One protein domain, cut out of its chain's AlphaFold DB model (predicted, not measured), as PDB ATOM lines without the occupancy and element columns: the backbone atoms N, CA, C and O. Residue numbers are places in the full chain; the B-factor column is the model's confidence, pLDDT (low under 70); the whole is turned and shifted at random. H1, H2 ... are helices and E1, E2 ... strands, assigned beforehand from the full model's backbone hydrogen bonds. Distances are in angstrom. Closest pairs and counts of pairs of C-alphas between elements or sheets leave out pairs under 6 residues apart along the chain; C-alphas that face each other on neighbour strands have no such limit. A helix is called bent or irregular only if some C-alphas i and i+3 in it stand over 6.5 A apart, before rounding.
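AT A GLANCE: This is residues 51 to 122 of the 659 residues of the protein "CHY-type domain-containing protein" of Monilinia fructicola (UniProt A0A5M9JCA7). A hairpin of two helices, H2 and a kinked H3, makes one end of this loose model, and the lone helix H1 makes the other end. Two thin stretches of chain bridge the space between them: the one that holds E1, and the tail after H3, whose residues 121 to 122 pair with residues 66 to 67 of E1. The printed part has 72 residues, with three named helices and one named strand in the order H1, E1, H2, H3, and its class is mostly helix. It is loose, with a radius of gyration of the C-alphas of 16.2 A, and its outline is only just flat, with spans of 46 by 27 by 15 A.

IN THESE COORDINATES: H2, the longest helix, covers residues 73 to 91 and measures 28.0 A from C-alpha 73 at (34.764, -34.041, 47.513) to C-alpha 91. H3, residues 97 to 113, measures 24.0 A and ends with C-alpha 113 at (28.638, -41.533, 54.839). E1 is residues 65 to 67, 6.4 A long. H1, residues 51 to 62, measures 16.3 A and begins with C-alpha 51 at (12.770, -31.191, 37.518).

HOW THE PARTS SIT: H2 and H3 touch and form a helical hairpin; their closest C-alphas, those of Val 81 and Phe 111, are 5.3 A apart. They run opposite ways at a steep tilt of 45 degrees. H3 has a kink of 50 degrees near residue 107 and is irregular, with C-alphas 106 and 109 7.5 A apart. E1 pairs with no named strand, but its residues 66 to 67 pair antiparallel with residues 121 to 122. E1 is apart from H1, H2 and H3, and H1 is apart from H2 and H3. Every O i to N i+4 pair is within hydrogen-bond range in H1, against 11 of 15 in H2 and 11 of 13 in H3.

THE WHOLE: The two C-alphas farthest apart, those of Arg 61 and Leu 98, are 46.0 A apart. The printed part has no cut, and its three links are tight. The mean pLDDT of the printed part is 74.3, and it is under 70 at residue 62, residues 64 to 77 and residues 115 to 122.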
ATOM      1  N   ARG A  51      11.337 -31.517  37.602       72.81
ATOM      2  CA  ARG A  51      12.770 -31.191  37.518       72.81
ATOM      3  C   ARG A  51      13.419 -31.876  36.317       72.81
ATOM      4  O   ARG A  51      14.089 -31.213  35.525       72.81
ATOM      5  N   GLU A  52      13.196 -33.175  36.143       75.69
ATOM      6  CA  GLU A  52      13.740 -33.919  35.005       75.69
ATOM      7  C   GLU A  52      13.124 -33.466  33.677       75.69
ATOM      8  O   GLU A  52      13.852 -33.274  32.699       75.69
ATOM      9  N   PHE A  53      11.819 -33.184  33.640       79.38
ATOM     10  CA  PHE A  53      11.174 -32.623  32.452       79.38
ATOM     11  C   PHE A  53      11.792 -31.275  32.039       79.38
ATOM     12  O   PHE A  53      12.088 -31.065  30.859       79.38
ATOM     13  N   GLN A  54      12.051 -30.372  32.994       79.88
ATOM     14  CA  GLN A  54      12.715 -29.090  32.726       79.88
ATOM     15  C   GLN A  54      14.169 -29.266  32.266       79.88
ATOM     16  O   GLN A  54      14.577 -28.642  31.284       79.88
ATOM     17  N   LEU A  55      14.937 -30.165  32.892       77.00
ATOM     18  CA  LEU A  55      16.291 -30.513  32.441       77.00
ATOM     19  C   LEU A  55      16.276 -31.106  31.023       77.00
ATOM     20  O   LEU A  55      17.101 -30.734  30.189       77.00
ATOM     21  N   GLY A  56      15.297 -31.953  30.699       77.62
ATOM     22  CA  GLY A  56      15.055 -32.475  29.353       77.62
ATOM     23  C   GLY A  56      14.724 -31.380  28.330       77.62
ATOM     24  O   GLY A  56      15.236 -31.408  27.208       77.62
ATOM     25  N   GLN A  57      13.931 -30.374  28.711       79.31
ATOM     26  CA  GLN A  57      13.684 -29.186  27.882       79.31
ATOM     27  C   GLN A  57      14.966 -28.370  27.663       79.31
ATOM     28  O   GLN A  57      15.239 -27.979  26.528       79.31
ATOM     29  N   MET A  58      15.786 -28.146  28.695       73.00
ATOM     30  CA  MET A  58      17.064 -27.431  28.556       73.00
ATOM     31  C   MET A  58      18.060 -28.190  27.669       73.00
ATOM     32  O   MET A  58      18.631 -27.595  26.753       73.00
ATOM     33  N   ARG A  59      18.203 -29.506  27.875       78.06
ATOM     34  CA  ARG A  59      19.005 -30.415  27.038       78.06
ATOM     35  C   ARG A  59      18.634 -30.296  25.559       78.06
ATOM     36  O   ARG A  59      19.510 -30.091  24.721       78.06
ATOM     37  N   ARG A  60      17.334 -30.347  25.245       75.25
ATOM     38  CA  ARG A  60      16.805 -30.251  23.870       75.25
ATOM     39  C   ARG A  60      16.915 -28.852  23.251       75.25
ATOM     40  O   ARG A  60      17.073 -28.760  22.041       75.25
ATOM     41  N   ARG A  61      16.817 -27.775  24.041       71.75
ATOM     42  CA  ARG A  61      16.818 -26.383  23.533       71.75
ATOM     43  C   ARG A  61      18.208 -25.769  23.380       71.75
ATOM     44  O   ARG A  61      18.395 -24.942  22.494       71.75
ATOM     45  N   PHE A  62      19.157 -26.133  24.242       69.38
ATOM     46  CA  PHE A  62      20.463 -25.460  24.331       69.38
ATOM     47  C   PHE A  62      21.667 -26.380  24.085       69.38
ATOM     48  O   PHE A  62      22.786 -25.877  23.959       69.38
ATOM     49  N   SER A  63      21.455 -27.702  24.032       73.00
ATOM     50  CA  SER A  63      22.498 -28.731  23.868       73.00
ATOM     51  C   SER A  63      23.756 -28.462  24.719       73.00
ATOM     52  O   SER A  63      24.866 -28.413  24.180       73.00
ATOM     53  N   PRO A  64      23.603 -28.188  26.033       68.81
ATOM     54  CA  PRO A  64      24.692 -27.711  26.873       68.81
ATOM     55  C   PRO A  64      25.789 -28.766  27.020       68.81
ATOM     56  O   PRO A  64      25.518 -29.968  27.032       68.81
ATOM     57  N   LYS A  65      27.036 -28.322  27.198       69.06
ATOM     58  CA  LYS A  65      28.129 -29.236  27.527       69.06
ATOM     59  C   LYS A  65      28.034 -29.644  28.998       69.06
ATOM     60  O   LYS A  65      28.462 -28.905  29.883       69.06
ATOM     61  N   GLU A  66      27.462 -30.817  29.242       65.56
ATOM     62  CA  GLU A  66      27.419 -31.441  30.566       65.56
ATOM     63  C   GLU A  66      28.810 -31.951  30.960       65.56
ATOM     64  O   GLU A  66      29.465 -32.673  30.206       65.56
ATOM     65  N   ILE A  67      29.267 -31.564  32.153       59.69
ATOM     66  CA  ILE A  67      30.505 -32.058  32.757       59.69
ATOM     67  C   ILE A  67      30.137 -32.769  34.060       59.69
ATOM     68  O   ILE A  67      29.571 -32.155  34.966       59.69
ATOM     69  N   ARG A  68      30.475 -34.060  34.162       56.97
ATOM     70  CA  ARG A  68      30.449 -34.795  35.434       56.97
ATOM     71  C   ARG A  68      31.676 -34.369  36.260       56.97
ATOM     72  O   ARG A  68      32.783 -34.472  35.731       56.97
ATOM     73  N   PRO A  69      31.528 -33.873  37.502       51.81
ATOM     74  CA  PRO A  69      32.655 -33.403  38.306       51.81
ATOM     75  C   PRO A  69      33.484 -34.578  38.850       51.81
ATOM     76  O   PRO A  69      33.219 -35.133  39.919       51.81
ATOM     77  N   THR A  70      34.521 -34.955  38.100       50.94
ATOM     78  CA  THR A  70      35.550 -35.912  38.525       50.94
ATOM     79  C   THR A  70      36.559 -35.231  39.453       50.94
ATOM     80  O   THR A  70      37.646 -34.854  39.018       50.94
ATOM     81  N   GLY A  71      36.184 -35.071  40.723       51.59
ATOM     82  CA  GLY A  71      37.064 -34.571  41.785       51.59
ATOM     83  C   GLY A  71      36.719 -33.166  42.280       51.59
ATOM     84  O   GLY A  71      37.271 -32.186  41.797       51.59
ATOM     85  N   ASN A  72      35.827 -33.114  43.268       44.75
ATOM     86  CA  ASN A  72      35.724 -32.103  44.324       44.75
ATOM     87  C   ASN A  72      34.893 -32.780  45.426       44.75
ATOM     88  O   ASN A  72      33.700 -32.969  45.237       44.75
ATOM     89  N   ALA A  73      35.507 -33.264  46.509       52.56
ATOM     90  CA  ALA A  73      34.764 -34.041  47.513       52.56
ATOM     91  C   ALA A  73      33.831 -33.157  48.363       52.56
ATOM     92  O   ALA A  73      32.733 -33.563  48.721       52.56
ATOM     93  N   GLU A  74      34.274 -31.935  48.654       53.72
ATOM     94  CA  GLU A  74      33.676 -31.044  49.654       53.72
ATOM     95  C   GLU A  74      32.316 -30.461  49.221       53.72
ATOM     96  O   GLU A  74      31.416 -30.334  50.046       53.72
ATOM     97  N   GLU A  75      32.130 -30.162  47.927       55.41
ATOM     98  CA  GLU A  75      30.873 -29.600  47.399       55.41
ATOM     99  C   GLU A  75      29.727 -30.634  47.351       55.41
ATOM    100  O   GLU A  75      28.564 -30.257  47.469       55.41
ATOM    101  N   ASP A  76      30.027 -31.928  47.182       59.19
ATOM    102  CA  ASP A  76      28.996 -32.959  46.984       59.19
ATOM    103  C   ASP A  76      28.431 -33.526  48.303       59.19
ATOM    104  O   ASP A  76      27.261 -33.904  48.343       59.19
ATOM    105  N   PHE A  77      29.215 -33.567  49.391       69.19
ATOM    106  CA  PHE A  77      28.720 -34.022  50.703       69.19
ATOM    107  C   PHE A  77      27.891 -32.960  51.437       69.19
ATOM    108  O   PHE A  77      26.975 -33.318  52.177       69.19
ATOM    109  N   ALA A  78      28.145 -31.668  51.198       74.12
ATOM    110  CA  ALA A  78      27.324 -30.586  51.746       74.12
ATOM    111  C   ALA A  78      25.843 -30.748  51.354       74.12
ATOM    112  O   ALA A  78      24.963 -30.647  52.202       74.12
ATOM    113  N   ILE A  79      25.585 -31.129  50.099       75.62
ATOM    114  CA  ILE A  79      24.240 -31.386  49.567       75.62
ATOM    115  C   ILE A  79      23.562 -32.566  50.291       75.62
ATOM    116  O   ILE A  79      22.353 -32.532  50.514       75.62
ATOM    117  N   ASN A  80      24.304 -33.602  50.698       80.81
ATOM    118  CA  ASN A  80      23.734 -34.708  51.478       80.81
ATOM    119  C   ASN A  80      23.321 -34.249  52.892       80.81
ATOM    120  O   ASN A  80      22.259 -34.642  53.369       80.81
ATOM    121  N   VAL A  81      24.110 -33.373  53.530       84.56
ATOM    122  CA  VAL A  81      23.780 -32.778  54.840       84.56
ATOM    123  C   VAL A  81      22.600 -31.803  54.741       84.56
ATOM    124  O   VAL A  81      21.730 -31.829  55.605       84.56
ATOM    125  N   GLU A  82      22.518 -30.994  53.680       84.81
ATOM    126  CA  GLU A  82      21.384 -30.091  53.419       84.81
ATOM    127  C   GLU A  82      20.070 -30.875  53.242       84.81
ATOM    128  O   GLU A  82      19.111 -30.631  53.972       84.81
ATOM    129  N   ASN A  83      20.040 -31.883  52.357       83.00
ATOM    130  CA  ASN A  83      18.849 -32.729  52.170       83.00
ATOM    131  C   ASN A  83      18.478 -33.509  53.449       83.00
ATOM    132  O   ASN A  83      17.297 -33.682  53.747       83.00
ATOM    133  N   GLY A  84      19.475 -33.982  54.208       83.69
ATOM    134  CA  GLY A  84      19.262 -34.657  55.491       83.69
ATOM    135  C   GLY A  84      18.656 -33.737  56.552       83.69
ATOM    136  O   GLY A  84      17.759 -34.143  57.291       83.69
ATOM    137  N   PHE A  85      19.084 -32.473  56.595       87.62
ATOM    138  CA  PHE A  85      18.517 -31.470  57.494       87.62
ATOM    139  C   PHE A  85      17.089 -31.075  57.105       87.62
ATOM    140  O   PHE A  85      16.224 -31.041  57.977       87.62
ATOM    141  N   ASP A  86      16.811 -30.859  55.816       84.56
ATOM    142  CA  ASP A  86      15.450 -30.591  55.327       84.56
ATOM    143  C   ASP A  86      14.489 -31.751  55.656       84.56
ATOM    144  O   ASP A  86      13.331 -31.515  56.011       84.56
ATOM    145  N   GLY A  87      14.977 -32.997  55.612       83.94
ATOM    146  CA  GLY A  87      14.254 -34.175  56.102       83.94
ATOM    147  C   GLY A  87      13.970 -34.113  57.607       83.94
ATOM    148  O   GLY A  87      12.819 -34.233  58.017       83.94
ATOM    149  N   LEU A  88      14.986 -33.838  58.433       84.81
ATOM    150  CA  LEU A  88      14.825 -33.687  59.889       84.81
ATOM    151  C   LEU A  88      13.877 -32.542  60.287       84.81
ATOM    152  O   LEU A  88      13.223 -32.635  61.326       84.81
ATOM    153  N   VAL A  89      13.793 -31.476  59.485       84.56
ATOM    154  CA  VAL A  89      12.833 -30.376  59.675       84.56
ATOM    155  C   VAL A  89      11.407 -30.824  59.335       84.56
ATOM    156  O   VAL A  89      10.492 -30.524  60.099       84.56
ATOM    157  N   GLN A  90      11.208 -31.588  58.256       83.75
ATOM    158  CA  GLN A  90       9.896 -32.142  57.877       83.75
ATOM    159  C   GLN A  90       9.404 -33.233  58.844       83.75
ATOM    160  O   GLN A  90       8.215 -33.303  59.140       83.75
ATOM    161  N   GLU A  91      10.297 -34.055  59.402       82.06
ATOM    162  CA  GLU A  91       9.937 -35.028  60.446       82.06
ATOM    163  C   GLU A  91       9.569 -34.370  61.787       82.06
ATOM    164  O   GLU A  91       8.921 -34.993  62.632       82.06
ATOM    165  N   LYS A  92      10.024 -33.132  62.027       80.69
ATOM    166  CA  LYS A  92       9.961 -32.464  63.336       80.69
ATOM    167  C   LYS A  92       9.536 -30.999  63.223       80.69
ATOM    168  O   LYS A  92      10.112 -30.137  63.884       80.69
ATOM    169  N   GLU A  93       8.472 -30.733  62.462       75.31
ATOM    170  CA  GLU A  93       7.938 -29.382  62.191       75.31
ATOM    171  C   GLU A  93       7.690 -28.524  63.454       75.31
ATOM    172  O   GLU A  93       7.706 -27.297  63.388       75.31
ATOM    173  N   ASN A  94       7.476 -29.161  64.613       76.81
ATOM    174  CA  ASN A  94       7.196 -28.513  65.901       76.81
ATOM    175  C   ASN A  94       8.382 -28.528  66.898       76.81
ATOM    176  O   ASN A  94       8.196 -28.203  68.073       76.81
ATOM    177  N   ALA A  95       9.587 -28.936  66.487       79.88
ATOM    178  CA  ALA A  95      10.763 -28.969  67.364       79.88
ATOM    179  C   ALA A  95      11.442 -27.595  67.508       79.88
ATOM    180  O   ALA A  95      11.389 -26.746  66.618       79.88
ATOM    181  N   THR A  96      12.142 -27.377  68.628       86.00
ATOM    182  CA  THR A  96      12.956 -26.162  68.790       86.00
ATOM    183  C   THR A  96      14.208 -26.228  67.912       86.00
ATOM    184  O   THR A  96      14.743 -27.308  67.654       86.00
ATOM    185  N   LEU A  97      14.744 -25.068  67.513       81.94
ATOM    186  CA  LEU A  97      15.994 -24.993  66.742       81.94
ATOM    187  C   LEU A  97      17.163 -25.716  67.440       81.94
ATOM    188  O   LEU A  97      17.998 -26.320  66.772       81.94
ATOM    189  N   LEU A  98      17.201 -25.710  68.777       83.56
ATOM    190  CA  LEU A  98      18.221 -26.424  69.551       83.56
ATOM    191  C   LEU A  98      18.069 -27.945  69.447       83.56
ATOM    192  O   LEU A  98      19.071 -28.654  69.459       83.56
ATOM    193  N   ASP A  99      16.847 -28.460  69.338       83.38
ATOM    194  CA  ASP A  99      16.594 -29.898  69.200       83.38
ATOM    195  C   ASP A  99      16.778 -30.372  67.754       83.38
ATOM    196  O   ASP A  99      17.284 -31.473  67.535       83.38
ATOM    197  N   LEU A 100      16.487 -29.514  66.770       86.12
ATOM    198  CA  LEU A 100      16.875 -29.720  65.371       86.12
ATOM    199  C   LEU A 100      18.404 -29.760  65.216       86.12
ATOM    200  O   LEU A 100      18.920 -30.677  64.581       86.12
ATOM    201  N   MET A 101      19.148 -28.849  65.860       85.69
ATOM    202  CA  MET A 101      20.619 -28.876  65.859       85.69
ATOM    203  C   MET A 101      21.191 -30.134  66.527       85.69
ATOM    204  O   MET A 101      22.060 -30.772  65.942       85.69
ATOM    205  N   LYS A 102      20.678 -30.553  67.697       87.62
ATOM    206  CA  LYS A 102      21.063 -31.837  68.327       87.62
ATOM    207  C   LYS A 102      20.741 -33.040  67.433       87.62
ATOM    208  O   LYS A 102      21.459 -34.035  67.453       87.62
ATOM    209  N   SER A 103      19.645 -32.971  66.674       84.00
ATOM    210  CA  SER A 103      19.262 -34.027  65.735       84.00
ATOM    211  C   SER A 103      20.195 -34.077  64.525       84.00
ATOM    212  O   SER A 103      20.540 -35.173  64.099       84.00
ATOM    213  N   LEU A 104      20.630 -32.929  63.997       86.94
ATOM    214  CA  LEU A 104      21.634 -32.870  62.932       86.94
ATOM    215  C   LEU A 104      22.986 -33.400  63.415       86.94
ATOM    216  O   LEU A 104      23.566 -34.243  62.745       86.94
ATOM    217  N   ASP A 105      23.453 -32.963  64.586       87.25
ATOM    218  CA  ASP A 105      24.730 -33.390  65.177       87.25
ATOM    219  C   ASP A 105      24.793 -34.922  65.335       87.25
ATOM    220  O   ASP A 105      25.748 -35.569  64.912       87.25
ATOM    221  N   LYS A 106      23.699 -35.528  65.820       88.12
ATOM    222  CA  LYS A 106      23.573 -36.985  65.978       88.12
ATOM    223  C   LYS A 106      23.531 -37.771  64.655       88.12
ATOM    224  O   LYS A 106      23.935 -38.929  64.645       88.12
ATOM    225  N   HIS A 107      23.025 -37.184  63.570       83.69
ATOM    226  CA  HIS A 107      22.891 -37.845  62.259       83.69
ATOM    227  C   HIS A 107      23.938 -37.367  61.228       83.69
ATOM    228  O   HIS A 107      23.918 -37.786  60.072       83.69
ATOM    229  N   LEU A 108      24.902 -36.535  61.640       84.31
ATOM    230  CA  LEU A 108      25.931 -35.975  60.760       84.31
ATOM    231  C   LEU A 108      26.777 -37.071  60.087       84.31
ATOM    232  O   LEU A 108      27.041 -37.003  58.888       84.31
ATOM    233  N   GLU A 109      27.165 -38.106  60.838       83.62
ATOM    234  CA  GLU A 109      27.942 -39.244  60.322       83.62
ATOM    235  C   GLU A 109      27.161 -40.059  59.276       83.62
ATOM    236  O   GLU A 109      27.747 -40.568  58.319       83.62
ATOM    237  N   GLU A 110      25.835 -40.138  59.404       83.00
ATOM    238  CA  GLU A 110      24.941 -40.816  58.459       83.00
ATOM    239  C   GLU A 110      24.837 -40.025  57.142       83.00
ATOM    240  O   GLU A 110      25.037 -40.580  56.061       83.00
ATOM    241  N   PHE A 111      24.650 -38.703  57.214       83.62
ATOM    242  CA  PHE A 111      24.598 -37.844  56.023       83.62
ATOM    243  C   PHE A 111      25.951 -37.722  55.301       83.62
ATOM    244  O   PHE A 111      25.987 -37.636  54.071       83.62
ATOM    245  N   LEU A 112      27.068 -37.753  56.036       79.25
ATOM    246  CA  LEU A 112      28.422 -37.714  55.465       79.25
ATOM    247  C   LEU A 112      28.899 -39.070  54.914       79.25
ATOM    248  O   LEU A 112      29.757 -39.089  54.033       79.25
ATOM    249  N   SER A 113      28.354 -40.194  55.389       76.44
ATOM    250  CA  SER A 113      28.638 -41.533  54.839       76.44
ATOM    251  C   SER A 113      27.688 -41.955  53.707       76.44
ATOM    252  O   SER A 113      27.975 -42.918  52.992       76.44
ATOM    253  N   ALA A 114      26.591 -41.218  53.494       74.31
ATOM    254  CA  ALA A 114      25.657 -41.438  52.398       74.31
ATOM    255  C   ALA A 114      26.321 -41.337  51.008       74.31
ATOM    256  O   ALA A 114      27.264 -40.576  50.776       74.31
ATOM    257  N   GLN A 115      25.793 -42.100  50.046       67.38
ATOM    258  CA  GLN A 115      26.330 -42.158  48.686       67.38
ATOM    259  C   GLN A 115      26.309 -40.770  48.012       67.38
ATOM    260  O   GLN A 115      25.344 -40.015  48.135       67.38
ATOM    261  N   LYS A 116      27.384 -40.431  47.287       63.00
ATOM    262  CA  LYS A 116      27.534 -39.140  46.596       63.00
ATOM    263  C   LYS A 116      26.353 -38.858  45.652       63.00
ATOM    264  O   LYS A 116      26.102 -39.638  44.733       63.00
ATOM    265  N   ALA A 117      25.715 -37.701  45.822       59.28
ATOM    266  CA  ALA A 117      24.685 -37.202  44.918       59.28
ATOM    267  C   ALA A 117      25.226 -36.967  43.488       59.28
ATOM    268  O   ALA A 117      26.320 -36.431  43.293       59.28
ATOM    269  N   GLU A 118      24.451 -37.334  42.459       58.28
ATOM    270  CA  GLU A 118      24.839 -37.118  41.056       58.28
ATOM    271  C   GLU A 118      24.633 -35.656  40.616       58.28
ATOM    272  O   GLU A 118      23.607 -35.273  40.049       58.28
ATOM    273  N   THR A 119      25.643 -34.818  40.850       57.25
ATOM    274  CA  THR A 119      25.667 -33.420  40.403       57.25
ATOM    275  C   THR A 119      26.097 -33.300  38.927       57.25
ATOM    276  O   THR A 119      27.148 -33.783  38.503       57.25
ATOM    277  N   VAL A 120      25.283 -32.628  38.097       59.94
ATOM    278  CA  VAL A 120      25.570 -32.397  36.663       59.94
ATOM    279  C   VAL A 120      25.876 -30.922  36.415       59.94
ATOM    280  O   VAL A 120      24.989 -30.070  36.488       59.94
ATOM    281  N   LYS A 121      27.130 -30.599  36.073       65.62
ATOM    282  CA  LYS A 121      27.553 -29.214  35.825       65.62
ATOM    283  C   LYS A 121      27.214 -28.802  34.390       65.62
ATOM    284  O   LYS A 121      27.920 -29.148  33.442       65.62
ATOM    285  N   ILE A 122      26.112 -28.067  34.241       65.25
ATOM    286  CA  ILE A 122      25.659 -27.476  32.974       65.25
ATOM    287  C   ILE A 122      26.521 -26.243  32.669       65.25
ATOM    288  O   ILE A 122      26.415 -25.223  33.348       65.25
TER     289      ILE A 122